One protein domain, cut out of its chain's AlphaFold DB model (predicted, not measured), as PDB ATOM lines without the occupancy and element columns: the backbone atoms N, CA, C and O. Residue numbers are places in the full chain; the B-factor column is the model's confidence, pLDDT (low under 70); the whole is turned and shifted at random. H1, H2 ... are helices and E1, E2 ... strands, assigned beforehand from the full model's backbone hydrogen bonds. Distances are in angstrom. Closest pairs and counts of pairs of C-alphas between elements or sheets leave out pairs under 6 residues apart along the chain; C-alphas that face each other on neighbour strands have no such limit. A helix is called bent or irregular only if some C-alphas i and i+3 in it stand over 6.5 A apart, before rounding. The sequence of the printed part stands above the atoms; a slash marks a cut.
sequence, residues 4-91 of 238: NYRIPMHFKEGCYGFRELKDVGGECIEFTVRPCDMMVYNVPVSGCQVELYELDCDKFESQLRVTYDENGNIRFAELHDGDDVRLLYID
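AT A GLANCE: This is residues 4 to 91 of the 238 residues of an uncharacterized protein of Ruminococcus albus SY3 (UniProt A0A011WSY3). Two twisted sheets of four strands stand partly face to face as a loose sandwich, E1, E3, E4 and E5 in one and E2, E6, E7 and E8 in the other. Short helix H1 lies at the side where edge strands E1 and E2 are, and H2 covers one end of the sandwich, on the way from E5 to E6. The printed part has 88 residues, with eight named strands and two named helices in the order E1 E2 H1 E3 E4 E5 H2 E6 E7 E8. The sheets, in the orders E1 - E3 - E4 - E5 and E2 - E6 - E7 - E8, are antiparallel, and the class is mostly strand. The whole is compact, with a radius of gyration of the C-alphas of 12.3 A and spans of 36 by 31 by 21 A.

HOW THE PARTS SIT: E1, residues 4 to 8, is an edge strand and the antiparallel neighbour of E3, residues 28 to 34, with N 5 and O 31 2.8 A apart. E3 forms a hairpin with E4, residues 38 to 42, where N 32 and O 40 are 2.8 A apart. E4 forms a hairpin with edge strand E5, residues 49 to 52, where N 50 and O 41 are 2.8 A apart. E3, E4 and E5 make a meander, each strand the antiparallel neighbour of the one before. This sheet is strongly twisted, its C-alphas up to 4.5 A off the best plane. In the other sheet, edge strand E2, residues 14 to 17, is antiparallel to E6, residues 64 to 68, with N 16 and O 66 2.9 A apart. E6 forms a hairpin with E7, residues 74 to 81, where N 65 and O 78 are 2.8 A apart. E7 forms a hairpin with edge strand E8, residues 84 to 90, where N 79 and O 86 are 2.8 A apart; E6, E7 and E8 are a second meander. E3 and E7 are apart. H1, residues 18 to 21, only grazes both sheets. H2, residues 57 to 63, is on the sheet of E2, E6, E7 and E8 at a height over the sheet of 7.6 A, over none of its strands; its closest C-alphas to E7 are those of Gln 63 and His 80, 4.8 A apart. H1 and H2 only just touch, with 3 pairs of C-alphas within 8 A, the closest those of Phe 18 and Glu 61, 5.4 A. H2 is irregular, C-alphas 58 and 61 being 7.9 A apart; 1 of its 3 O i to N i+4 pairs and 3 of its 4 O i to N i+3 pairs are within hydrogen-bond range, and H1 is too short for an i+4 pair.

IN THESE COORDINATES: E1 begins at C-alpha 4 (26.910, -0.745, 30.377) and is 13.0 A long. E2 is 10.4 A, E3 18.6 A, E4 13.8 A and E5 9.9 A long. H1 is 5.3 A and H2 9.5 A long, and E6 is 13.4 A. E7, the longest strand by residues, is 20.9 A. E8, 17.3 A, ends at C-alpha 90 (26.763, -18.984, 25.640).

THE WHOLE: The two C-alphas farthest apart, those of Cys 36 and Glu 70, are 37.0 A apart. The printed part has no cut and no long link. The mean pLDDT of the printed part is 89.6; residues 35 to 36 are under 70.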
ATOM      1  N   ASN A   4      27.615   0.162  31.271       88.62
ATOM      2  CA  ASN A   4      26.910  -0.745  30.377       88.62
ATOM      3  C   ASN A   4      27.814  -1.127  29.211       88.62
ATOM      4  O   ASN A   4      28.315  -0.265  28.484       88.62
ATOM      5  N   TYR A   5      27.946  -2.428  28.998       89.69
ATOM      6  CA  TYR A   5      28.696  -3.027  27.910       89.69
ATOM      7  C   TYR A   5      27.721  -3.712  26.962       89.69
ATOM      8  O   TYR A   5      26.850  -4.471  27.386       89.69
ATOM      9  N   ARG A   6      27.848  -3.430  25.666       92.06
ATOM     10  CA  ARG A   6      26.966  -3.985  24.637       92.06
ATOM     11  C   ARG A   6      27.766  -4.891  23.722       92.06
ATOM     12  O   ARG A   6      28.722  -4.433  23.100       92.06
ATOM     13  N   ILE A   7      27.357  -6.151  23.643       93.06
ATOM     14  CA  ILE A   7      27.942  -7.144  22.742       93.06
ATOM     15  C   ILE A   7      26.910  -7.444  21.653       93.06
ATOM     16  O   ILE A   7      25.787  -7.821  21.997       93.06
ATOM     17  N   PRO A   8      27.222  -7.249  20.360       95.12
ATOM     18  CA  PRO A   8      26.262  -7.513  19.297       95.12
ATOM     19  C   PRO A   8      25.971  -9.014  19.187       95.12
ATOM     20  O   PRO A   8      26.892  -9.826  19.247       95.12
ATOM     21  N   MET A   9      24.704  -9.377  18.988       94.38
ATOM     22  CA  MET A   9      24.290 -10.770  18.753       94.38
ATOM     23  C   MET A   9      24.786 -11.294  17.408       94.38
ATOM     24  O   MET A   9      24.993 -12.494  17.250       94.38
ATOM     25  N   HIS A  10      25.006 -10.385  16.453       95.06
ATOM     26  CA  HIS A  10      25.475 -10.726  15.122       95.06
ATOM     27  C   HIS A  10      26.723  -9.941  14.727       95.06
ATOM     28  O   HIS A  10      26.755  -8.709  14.809       95.06
ATOM     29  N   PHE A  11      27.736 -10.653  14.246       95.88
ATOM     30  CA  PHE A  11      28.966 -10.087  13.707       95.88
ATOM     31  C   PHE A  11      29.589 -11.050  12.696       95.88
ATOM     32  O   PHE A  11      29.128 -12.168  12.531       95.88
ATOM     33  N   LYS A  12      30.630 -10.634  11.975       95.62
ATOM     34  CA  LYS A  12      31.360 -11.573  11.106       95.62
ATOM     35  C   LYS A  12      31.983 -12.698  11.944       95.62
ATOM     36  O   LYS A  12      32.441 -12.429  13.052       95.62
ATOM     37  N   GLU A  13      32.063 -13.901  11.376       97.69
ATOM     38  CA  GLU A  13      32.749 -15.057  11.970       97.69
ATOM     39  C   GLU A  13      34.121 -14.668  12.553       97.69
ATOM     40  O   GLU A  13      34.860 -13.851  11.979       97.69
ATOM     41  N   GLY A  14      34.463 -15.252  13.701       97.44
ATOM     42  CA  GLY A  14      35.772 -15.105  14.334       97.44
ATOM     43  C   GLY A  14      35.700 -14.750  15.815       97.44
ATOM     44  O   GLY A  14      34.629 -14.714  16.415       97.44
ATOM     45  N   CYS A  15      36.868 -14.485  16.398       97.38
ATOM     46  CA  CYS A  15      37.023 -14.111  17.800       97.38
ATOM     47  C   CYS A  15      37.524 -12.667  17.905       97.38
ATOM     48  O   CYS A  15      38.498 -12.306  17.240       97.38
ATOM     49  N   TYR A  16      36.861 -11.861  18.733       96.69
ATOM     50  CA  TYR A  16      37.082 -10.417  18.821       96.69
ATOM     51  C   TYR A  16      37.152  -9.944  20.273       96.69
ATOM     52  O   TYR A  16      36.470 -10.478  21.153       96.69
ATOM     53  N   GLY A  17      37.962  -8.915  20.523       94.88
ATOM     54  CA  GLY A  17      37.952  -8.188  21.794       94.88
ATOM     55  C   GLY A  17      36.873  -7.102  21.838       94.88
ATOM     56  O   GLY A  17      36.360  -6.670  20.804       94.88
ATOM     57  N   PHE A  18      36.577  -6.573  23.032       91.62
ATOM     58  CA  PHE A  18      35.516  -5.566  23.212       91.62
ATOM     59  C   PHE A  18      35.660  -4.341  22.292       91.62
ATOM     60  O   PHE A  18      34.690  -3.870  21.702       91.62
ATOM     61  N   ARG A  19      36.888  -3.833  22.120       91.19
ATOM     62  CA  ARG A  19      37.158  -2.632  21.304       91.19
ATOM     63  C   ARG A  19      36.789  -2.794  19.831       91.19
ATOM     64  O   ARG A  19      36.502  -1.796  19.183       91.19
ATOM     65  N   GLU A  20      36.823  -4.018  19.314       92.38
ATOM     66  CA  GLU A  20      36.484  -4.323  17.920       92.38
ATOM     67  C   GLU A  20      34.970  -4.409  17.696       92.38
ATOM     68  O   GLU A  20      34.504  -4.255  16.570       92.38
ATOM     69  N   LEU A  21      34.214  -4.629  18.774       90.50
ATOM     70  CA  LEU A  21      32.757  -4.778  18.779       90.50
ATOM     71  C   LEU A  21      32.038  -3.495  19.216       90.50
ATOM     72  O   LEU A  21      30.817  -3.384  19.098       90.50
ATOM     73  N   LYS A  22      32.790  -2.520  19.733       78.94
ATOM     74  CA  LYS A  22      32.257  -1.253  20.228       78.94
ATOM     75  C   LYS A  22      31.561  -0.477  19.106       78.94
ATOM     76  O   LYS A  22      32.045  -0.417  17.979       78.94
ATOM     77  N   ASP A  23      30.425   0.131  19.441       77.75
ATOM     78  CA  ASP A  23      29.591   0.950  18.548       77.75
ATOM     79  C   ASP A  23      28.979   0.205  17.344       77.75
ATOM     80  O   ASP A  23      28.403   0.825  16.445       77.75
ATOM     81  N   VAL A  24      29.035  -1.131  17.339       79.00
ATOM     82  CA  VAL A  24      28.289  -1.953  16.384       79.00
ATOM     83  C   VAL A  24      26.802  -1.884  16.742       79.00
ATOM     84  O   VAL A  24      26.387  -2.220  17.850       79.00
ATOM     85  N   GLY A  25      25.990  -1.380  15.812       77.69
ATOM     86  CA  GLY A  25      24.537  -1.317  15.970       77.69
ATOM     87  C   GLY A  25      23.864  -2.680  15.793       77.69
ATOM     88  O   GLY A  25      24.464  -3.614  15.275       77.69
ATOM     89  N   GLY A  26      22.587  -2.770  16.168       85.19
ATOM     90  CA  GLY A  26      21.785  -3.991  16.045       85.19
ATOM     91  C   GLY A  26      21.298  -4.517  17.391       85.19
ATOM     92  O   GLY A  26      21.277  -3.786  18.386       85.19
ATOM     93  N   GLU A  27      20.868  -5.776  17.388       90.62
ATOM     94  CA  GLU A  27      20.509  -6.511  18.598       90.62
ATOM     95  C   GLU A  27      21.773  -6.836  19.401       90.62
ATOM     96  O   GLU A  27      22.800  -7.226  18.841       90.62
ATOM     97  N   CYS A  28      21.719  -6.622  20.715       92.75
ATOM     98  CA  CYS A  28      22.867  -6.778  21.597       92.75
ATOM     99  C   CYS A  28      22.453  -7.403  22.924       92.75
ATOM    100  O   CYS A  28      21.372  -7.105  23.435       92.75
ATOM    101  N   ILE A  29      23.382  -8.130  23.534       92.38
ATOM    102  CA  ILE A  29      23.349  -8.419  24.966       92.38
ATOM    103  C   ILE A  29      23.895  -7.192  25.692       92.38
ATOM    104  O   ILE A  29      24.977  -6.692  25.364       92.38
ATOM    105  N   GLU A  30      23.128  -6.685  26.652       92.38
ATOM    106  CA  GLU A  30      23.525  -5.559  27.492       92.38
ATOM    107  C   GLU A  30      23.938  -6.067  28.873       92.38
ATOM    108  O   GLU A  30      23.107  -6.501  29.673       92.38
ATOM    109  N   PHE A  31      25.235  -5.986  29.147       90.75
ATOM    110  CA  PHE A  31      25.824  -6.289  30.441       90.75
ATOM    111  C   PHE A  31      25.905  -5.006  31.258       90.75
ATOM    112  O   PHE A  31      26.528  -4.031  30.841       90.75
ATOM    113  N   THR A  32      25.279  -5.000  32.430       90.44
ATOM    114  CA  THR A  32      25.296  -3.876  33.368       90.44
ATOM    115  C   THR A  32      26.203  -4.209  34.545       90.44
ATOM    116  O   THR A  32      25.885  -5.099  35.334       90.44
ATOM    117  N   VAL A  33      27.292  -3.462  34.707       84.88
ATOM    118  CA  VAL A  33      28.135  -3.510  35.906       84.88
ATOM    119  C   VAL A  33      27.513  -2.636  36.989       84.88
ATOM    120  O   VAL A  33      27.276  -1.436  36.805       84.88
ATOM    121  N   ARG A  34      27.232  -3.246  38.138       83.06
ATOM    122  CA  ARG A  34      26.709  -2.603  39.345       83.06
ATOM    123  C   ARG A  34      27.833  -2.439  40.385       83.06
ATOM    124  O   ARG A  34      28.865  -3.097  40.282       83.06
ATOM    125  N   PRO A  35      27.662  -1.562  41.396       69.75
ATOM    126  CA  PRO A  35      28.589  -1.491  42.528       69.75
ATOM    127  C   PRO A  35      28.789  -2.868  43.181       69.75
ATOM    128  O   PRO A  35      27.846  -3.656  43.203       69.75
ATOM    129  N   CYS A  36      29.972  -3.097  43.762       67.75
ATOM    130  CA  CYS A  36      30.413  -4.387  44.317       67.75
ATOM    131  C   CYS A  36      30.773  -5.448  43.263       67.75
ATOM    132  O   CYS A  36      30.570  -6.631  43.517       67.75
ATOM    133  N   ASP A  37      31.302  -5.029  42.107       73.81
ATOM    134  CA  ASP A  37      31.905  -5.939  41.120       73.81
ATOM    135  C   ASP A  37      30.940  -7.023  40.610       73.81
ATOM    136  O   ASP A  37      31.312  -8.165  40.337       73.81
ATOM    137  N   MET A  38      29.665  -6.636  40.501       83.88
ATOM    138  CA  MET A  38      28.573  -7.494  40.062       83.88
ATOM    139  C   MET A  38      28.143  -7.115  38.648       83.88
ATOM    140  O   MET A  38      27.814  -5.956  38.384       83.88
ATOM    141  N   MET A  39      28.074  -8.094  37.753       88.38
ATOM    142  CA  MET A  39      27.568  -7.922  36.394       88.38
ATOM    143  C   MET A  39      26.218  -8.605  36.244       88.38
ATOM    144  O   MET A  39      26.032  -9.738  36.672       88.38
ATOM    145  N   VAL A  40      25.275  -7.910  35.614       92.12
ATOM    146  CA  VAL A  40      23.926  -8.426  35.379       92.12
ATOM    147  C   VAL A  40      23.552  -8.263  33.916       92.12
ATOM    148  O   VAL A  40      23.773  -7.196  33.342       92.12
ATOM    149  N   TYR A  41      22.948  -9.289  33.327       93.50
ATOM    150  CA  TYR A  41      22.374  -9.223  31.985       93.50
ATOM    151  C   TYR A  41      21.135 -10.117  31.882       93.50
ATOM    152  O   TYR A  41      20.915 -10.983  32.724       93.50
ATOM    153  N   ASN A  42      20.308  -9.894  30.861       93.25
ATOM    154  CA  ASN A  42      19.198 -10.792  30.546       93.25
ATOM    155  C   ASN A  42      19.583 -11.650  29.341       93.25
ATOM    156  O   ASN A  42      20.020 -11.120  28.318       93.25
ATOM    157  N   VAL A  43      19.399 -12.959  29.461       90.81
ATOM    158  CA  VAL A  43      19.624 -13.923  28.384       90.81
ATOM    159  C   VAL A  43      18.573 -13.691  27.291       90.81
ATOM    160  O   VAL A  43      17.381 -13.749  27.599       90.81
ATOM    161  N   PRO A  44      18.958 -13.466  26.022       87.19
ATOM    162  CA  PRO A  44      17.997 -13.181  24.953       87.19
ATOM    163  C   PRO A  44      16.946 -14.280  24.742       87.19
ATOM    164  O   PRO A  44      15.761 -13.976  24.625       87.19
ATOM    165  N   VAL A  45      17.361 -15.554  24.744       83.31
ATOM    166  CA  VAL A  45      16.470 -16.692  24.450       83.31
ATOM    167  C   VAL A  45      15.483 -16.992  25.581       83.31
ATOM    168  O   VAL A  45      14.328 -17.324  25.324       83.31
ATOM    169  N   SER A  46      15.910 -16.860  26.841       84.69
ATOM    170  CA  SER A  46      15.100 -17.255  27.997       84.69
ATOM    171  C   SER A  46      14.492 -16.081  28.765       84.69
ATOM    172  O   SER A  46      13.559 -16.259  29.548       84.69
ATOM    173  N   GLY A  47      15.022 -14.872  28.585       85.12
ATOM    174  CA  GLY A  47      14.725 -13.726  29.442       85.12
ATOM    175  C   GLY A  47      15.209 -13.901  30.887       85.12
ATOM    176  O   GLY A  47      14.909 -13.048  31.724       85.12
ATOM    177  N   CYS A  48      15.934 -14.985  31.196       87.25
ATOM    178  CA  CYS A  48      16.517 -15.218  32.510       87.25
ATOM    179  C   CYS A  48      17.532 -14.115  32.814       87.25
ATOM    180  O   CYS A  48      18.357 -13.770  31.965       87.25
ATOM    181  N   GLN A  49      17.465 -13.549  34.016       90.94
ATOM    182  CA  GLN A  49      18.477 -12.616  34.483       90.94
ATOM    183  C   GLN A  49      19.644 -13.403  35.067       90.94
ATOM    184  O   GLN A  49      19.469 -14.152  36.024       90.94
ATOM    185  N   VAL A  50      20.826 -13.196  34.502       90.69
ATOM    186  CA  VAL A  50      22.076 -13.745  35.011       90.69
ATOM    187  C   VAL A  50      22.742 -12.692  35.881       90.69
ATOM    188  O   VAL A  50      22.918 -11.549  35.452       90.69
ATOM    189  N   GLU A  51      23.128 -13.093  37.088       89.38
ATOM    190  CA  GLU A  51      23.936 -12.297  38.006       89.38
ATOM    191  C   GLU A  51      25.292 -12.979  38.214       89.38
ATOM    192  O   GLU A  51      25.381 -14.142  38.621       89.38
ATOM    193  N   LEU A  52      26.354 -12.245  37.904       86.62
ATOM    194  CA  LEU A  52      27.739 -12.663  38.049       86.62
ATOM    195  C   LEU A  52      28.399 -11.833  39.144       86.62
ATOM    196  O   LEU A  52      28.327 -10.605  39.114       86.62
ATOM    197  N   TYR A  53      29.067 -12.509  40.072       82.75
ATOM    198  CA  TYR A  53      29.811 -11.902  41.175       82.75
ATOM    199  C   TYR A  53      31.318 -12.105  40.978       82.75
ATOM    200  O   TYR A  53      31.742 -12.906  40.145       82.75
ATOM    201  N   GLU A  54      32.123 -11.387  41.765       77.06
ATOM    202  CA  GLU A  54      33.586 -11.547  41.813       77.06
ATOM    203  C   GLU A  54      34.283 -11.318  40.459       77.06
ATOM    204  O   GLU A  54      35.252 -12.003  40.111       77.06
ATOM    205  N   LEU A  55      33.783 -10.360  39.676       75.38
ATOM    206  CA  LEU A  55      34.380  -9.970  38.403       75.38
ATOM    207  C   LEU A  55      35.268  -8.741  38.583       75.38
ATOM    208  O   LEU A  55      34.786  -7.697  39.010       75.38
ATOM    209  N   ASP A  56      36.533  -8.815  38.166       79.12
ATOM    210  CA  ASP A  56      37.398  -7.632  38.061       79.12
ATOM    211  C   ASP A  56      36.927  -6.745  36.892       79.12
ATOM    212  O   ASP A  56      37.434  -6.793  35.767       79.12
ATOM    213  N   CYS A  57      35.881  -5.962  37.155       73.19
ATOM    214  CA  CYS A  57      35.200  -5.155  36.153       73.19
ATOM    215  C   CYS A  57      36.103  -4.042  35.596       73.19
ATOM    216  O   CYS A  57      35.920  -3.640  34.448       73.19
ATOM    217  N   ASP A  58      37.134  -3.624  36.340       79.62
ATOM    218  CA  ASP A  58      38.135  -2.653  35.878       79.62
ATOM    219  C   ASP A  58      38.949  -3.181  34.681       79.62
ATOM    220  O   ASP A  58      39.479  -2.400  33.883       79.62
ATOM    221  N   LYS A  59      39.048  -4.510  34.524       84.62
ATOM    222  CA  LYS A  59      39.754  -5.164  33.408       84.62
ATOM    223  C   LYS A  59      38.833  -5.745  32.343       84.62
ATOM    224  O   LYS A  59      39.349  -6.237  31.330       84.62
ATOM    225  N   PHE A  60      37.515  -5.632  32.517       85.19
ATOM    226  CA  PHE A  60      36.506  -6.276  31.674       85.19
ATOM    227  C   PHE A  60      36.778  -6.097  30.175       85.19
ATOM    228  O   PHE A  60      36.934  -7.081  29.454       85.19
ATOM    229  N   GLU A  61      36.940  -4.854  29.698       88.62
ATOM    230  CA  GLU A  61      37.168  -4.584  28.266       88.62
ATOM    231  C   GLU A  61      38.404  -5.295  27.694       88.62
ATOM    232  O   GLU A  61      38.434  -5.656  26.515       88.62
ATOM    233  N   SER A  62      39.458  -5.440  28.503       90.81
ATOM    234  CA  SER A  62      40.728  -6.022  28.062       90.81
ATOM    235  C   SER A  62      40.702  -7.551  28.049       90.81
ATOM    236  O   SER A  62      41.339  -8.169  27.185       90.81
ATOM    237  N   GLN A  63      39.928  -8.141  28.961       92.12
ATOM    238  CA  GLN A  63      39.796  -9.583  29.147       92.12
ATOM    239  C   GLN A  63      38.694 -10.186  28.273       92.12
ATOM    240  O   GLN A  63      38.792 -11.353  27.906       92.12
ATOM    241  N   LEU A  64      37.682  -9.402  27.888       93.38
ATOM    242  CA  LEU A  64      36.560  -9.895  27.096       93.38
ATOM    243  C   LEU A  64      37.011 -10.427  25.731       93.38
ATOM    244  O   LEU A  64      37.669  -9.726  24.949       93.38
ATOM    245  N   ARG A  65      36.584 -11.649  25.428       95.88
ATOM    246  CA  ARG A  65      36.637 -12.275  24.108       95.88
ATOM    247  C   ARG A  65      35.246 -12.761  23.734       95.88
ATOM    248  O   ARG A  65      34.545 -13.338  24.560       95.88
ATOM    249  N   VAL A  66      34.845 -12.505  22.495       97.25
ATOM    250  CA  VAL A  66      33.545 -12.922  21.958       97.25
ATOM    251  C   VAL A  66      33.773 -13.677  20.665       97.25
ATOM    252  O   VAL A  66      34.490 -13.192  19.785       97.25
ATOM    253  N   THR A  67      33.158 -14.847  20.558       98.06
ATOM    254  CA  THR A  67      33.287 -15.735  19.404       98.06
ATOM    255  C   THR A  67      31.974 -15.780  18.637       98.06
ATOM    256  O   THR A  67      30.922 -15.985  19.238       98.06
ATOM    257  N   TYR A  68      32.052 -15.622  17.317       97.62
ATOM    258  CA  TYR A  68      30.931 -15.726  16.382       97.62
ATOM    259  C   TYR A  68      31.113 -16.926  15.450       97.62
ATOM    260  O   TYR A  68      32.236 -17.201  15.018       97.62
ATOM    261  N   ASP A  69      30.015 -17.615  15.144       96.75
ATOM    262  CA  ASP A  69      29.974 -18.751  14.222       96.75
ATOM    263  C   ASP A  69      30.053 -18.321  12.739       96.75
ATOM    264  O   ASP A  69      30.101 -17.135  12.404       96.75
ATOM    265  N   GLU A  70      30.066 -19.301  11.832       96.69
ATOM    266  CA  GLU A  70      30.116 -19.085  10.376       96.69
ATOM    267  C   GLU A  70      28.894 -18.334   9.811       96.69
ATOM    268  O   GLU A  70      28.980 -17.695   8.759       96.69
ATOM    269  N   ASN A  71      27.762 -18.372  10.519       96.00
ATOM    270  CA  ASN A  71      26.540 -17.644  10.171       96.00
ATOM    271  C   ASN A  71      26.542 -16.220  10.744       96.00
ATOM    272  O   ASN A  71      25.646 -15.424  10.450       96.00
ATOM    273  N   GLY A  72      27.561 -15.897  11.534       94.94
ATOM    274  CA  GLY A  72      27.720 -14.631  12.211       94.94
ATOM    275  C   GLY A  72      26.865 -14.483  13.461       94.94
ATOM    276  O   GLY A  72      26.646 -13.353  13.888       94.94
ATOM    277  N   ASN A  73      26.367 -15.571  14.048       95.19
ATOM    278  CA  ASN A  73      25.710 -15.557  15.353       95.19
ATOM    279  C   ASN A  73      26.760 -15.619  16.459       95.19
ATOM    280  O   ASN A  73      27.786 -16.286  16.316       95.19
ATOM    281  N   ILE A  74      26.516 -14.924  17.568       95.75
ATOM    282  CA  ILE A  74      27.327 -15.090  18.772       95.75
ATOM    283  C   ILE A  74      27.258 -16.552  19.225       95.75
ATOM    284  O   ILE A  74      26.184 -17.129  19.299       95.75
ATOM    285  N   ARG A  75      28.408 -17.151  19.528       96.31
ATOM    286  CA  ARG A  75      28.495 -18.499  20.098       96.31
ATOM    287  C   ARG A  75      28.692 -18.433  21.608       96.31
ATOM    288  O   ARG A  75      27.980 -19.092  22.353       96.31
ATOM    289  N   PHE A  76      29.650 -17.627  22.063       97.00
ATOM    290  CA  PHE A  76      29.905 -17.392  23.484       97.00
ATOM    291  C   PHE A  76      30.711 -16.109  23.713       97.00
ATOM    292  O   PHE A  76      31.374 -15.592  22.805       97.00
ATOM    293  N   ALA A  77      30.659 -15.614  24.946       95.88
ATOM    294  CA  ALA A  77      31.498 -14.542  25.461       95.88
ATOM    295  C   ALA A  77      32.202 -15.006  26.741       95.88
ATOM    296  O   ALA A  77      31.584 -15.617  27.612       95.88
ATOM    297  N   GLU A  78      33.484 -14.682  26.864       95.19
ATOM    298  CA  GLU A  78      34.363 -15.142  27.940       95.19
ATOM    299  C   GLU A  78      35.269 -14.009  28.431       95.19
ATOM    300  O   GLU A  78      35.612 -13.095  27.674       95.19
ATOM    301  N   LEU A  79      35.715 -14.098  29.683       92.62
ATOM    302  CA  LEU A  79      36.826 -13.308  30.212       92.62
ATOM    303  C   LEU A  79      38.086 -14.156  30.262       92.62
ATOM    304  O   LEU A  79      38.073 -15.250  30.816       92.62
ATOM    305  N   HIS A  80      39.163 -13.626  29.694       92.88
ATOM    306  CA  HIS A  80      40.470 -14.272  29.635       92.88
ATOM    307  C   HIS A  80      41.461 -13.500  30.513       92.88
ATOM    308  O   HIS A  80      41.782 -12.347  30.203       92.88
ATOM    309  N   ASP A  81      41.968 -14.129  31.577       88.31
ATOM    310  CA  ASP A  81      43.036 -13.606  32.441       88.31
ATOM    311  C   ASP A  81      44.228 -14.576  32.479       88.31
ATOM    312  O   ASP A  81      44.346 -15.445  33.338       88.31
ATOM    313  N   GLY A  82      45.120 -14.454  31.494       86.50
ATOM    314  CA  GLY A  82      46.198 -15.425  31.305       86.50
ATOM    315  C   GLY A  82      45.645 -16.770  30.833       86.50
ATOM    316  O   GLY A  82      45.042 -16.825  29.764       86.50
ATOM    317  N   ASP A  83      45.879 -17.823  31.618       85.56
ATOM    318  CA  ASP A  83      45.359 -19.173  31.354       85.56
ATOM    319  C   ASP A  83      43.961 -19.391  31.967       85.56
ATOM    320  O   ASP A  83      43.294 -20.373  31.638       85.56
ATOM    321  N   ASP A  84      43.501 -18.478  32.830       85.69
ATOM    322  CA  ASP A  84      42.176 -18.553  33.439       85.69
ATOM    323  C   ASP A  84      41.126 -18.002  32.467       85.69
ATOM    324  O   ASP A  84      41.172 -16.839  32.050       85.69
ATOM    325  N   VAL A  85      40.148 -18.840  32.125       91.06
ATOM    326  CA  VAL A  85      39.019 -18.483  31.260       91.06
ATOM    327  C   VAL A  85      37.729 -18.620  32.054       91.06
ATOM    328  O   VAL A  85      37.496 -19.637  32.704       91.06
ATOM    329  N   ARG A  86      36.876 -17.593  32.006       91.25
ATOM    330  CA  ARG A  86      35.542 -17.614  32.620       91.25
ATOM    331  C   ARG A  86      34.468 -17.369  31.577       91.25
ATOM    332  O   ARG A  86      34.475 -16.326  30.923       91.25
ATOM    333  N   LEU A  87      33.514 -18.290  31.471       94.25
ATOM    334  CA  LEU A  87      32.341 -18.121  30.623       94.25
ATOM    335  C   LEU A  87      31.427 -17.021  31.184       94.25
ATOM    336  O   LEU A  87      31.046 -17.051  32.352       94.25
ATOM    337  N   LEU A  88      31.054 -16.059  30.340       93.31
ATOM    338  CA  LEU A  88      30.062 -15.033  30.670       93.31
ATOM    339  C   LEU A  88      28.695 -15.350  30.084       93.31
ATOM    340  O   LEU A  88      27.687 -15.098  30.738       93.31
ATOM    341  N   TYR A  89      28.669 -15.843  28.848       95.44
ATOM    342  CA  TYR A  89      27.462 -16.116  28.079       95.44
ATOM    343  C   TYR A  89      27.751 -17.181  27.023       95.44
ATOM    344  O   TYR A  89      28.837 -17.197  26.446       95.44
ATOM    345  N   ILE A  90      26.759 -18.013  26.731       96.94
ATOM    346  CA  ILE A  90      26.763 -18.984  25.640       96.94
ATOM    347  C   ILE A  90      25.408 -18.925  24.934       96.94
ATOM    348  O   ILE A  90      24.370 -18.827  25.592       96.94
ATOM    349  N   ASP A  91      25.414 -18.956  23.604       95.75
ATOM    350  CA  ASP A  91      24.182 -19.021  22.827       95.75
ATOM    351  C   ASP A  91      23.685 -20.465  22.750       95.75
ATOM    352  O   ASP A  91      24.347 -21.341  22.194       95.75
TER     353      ASP A  91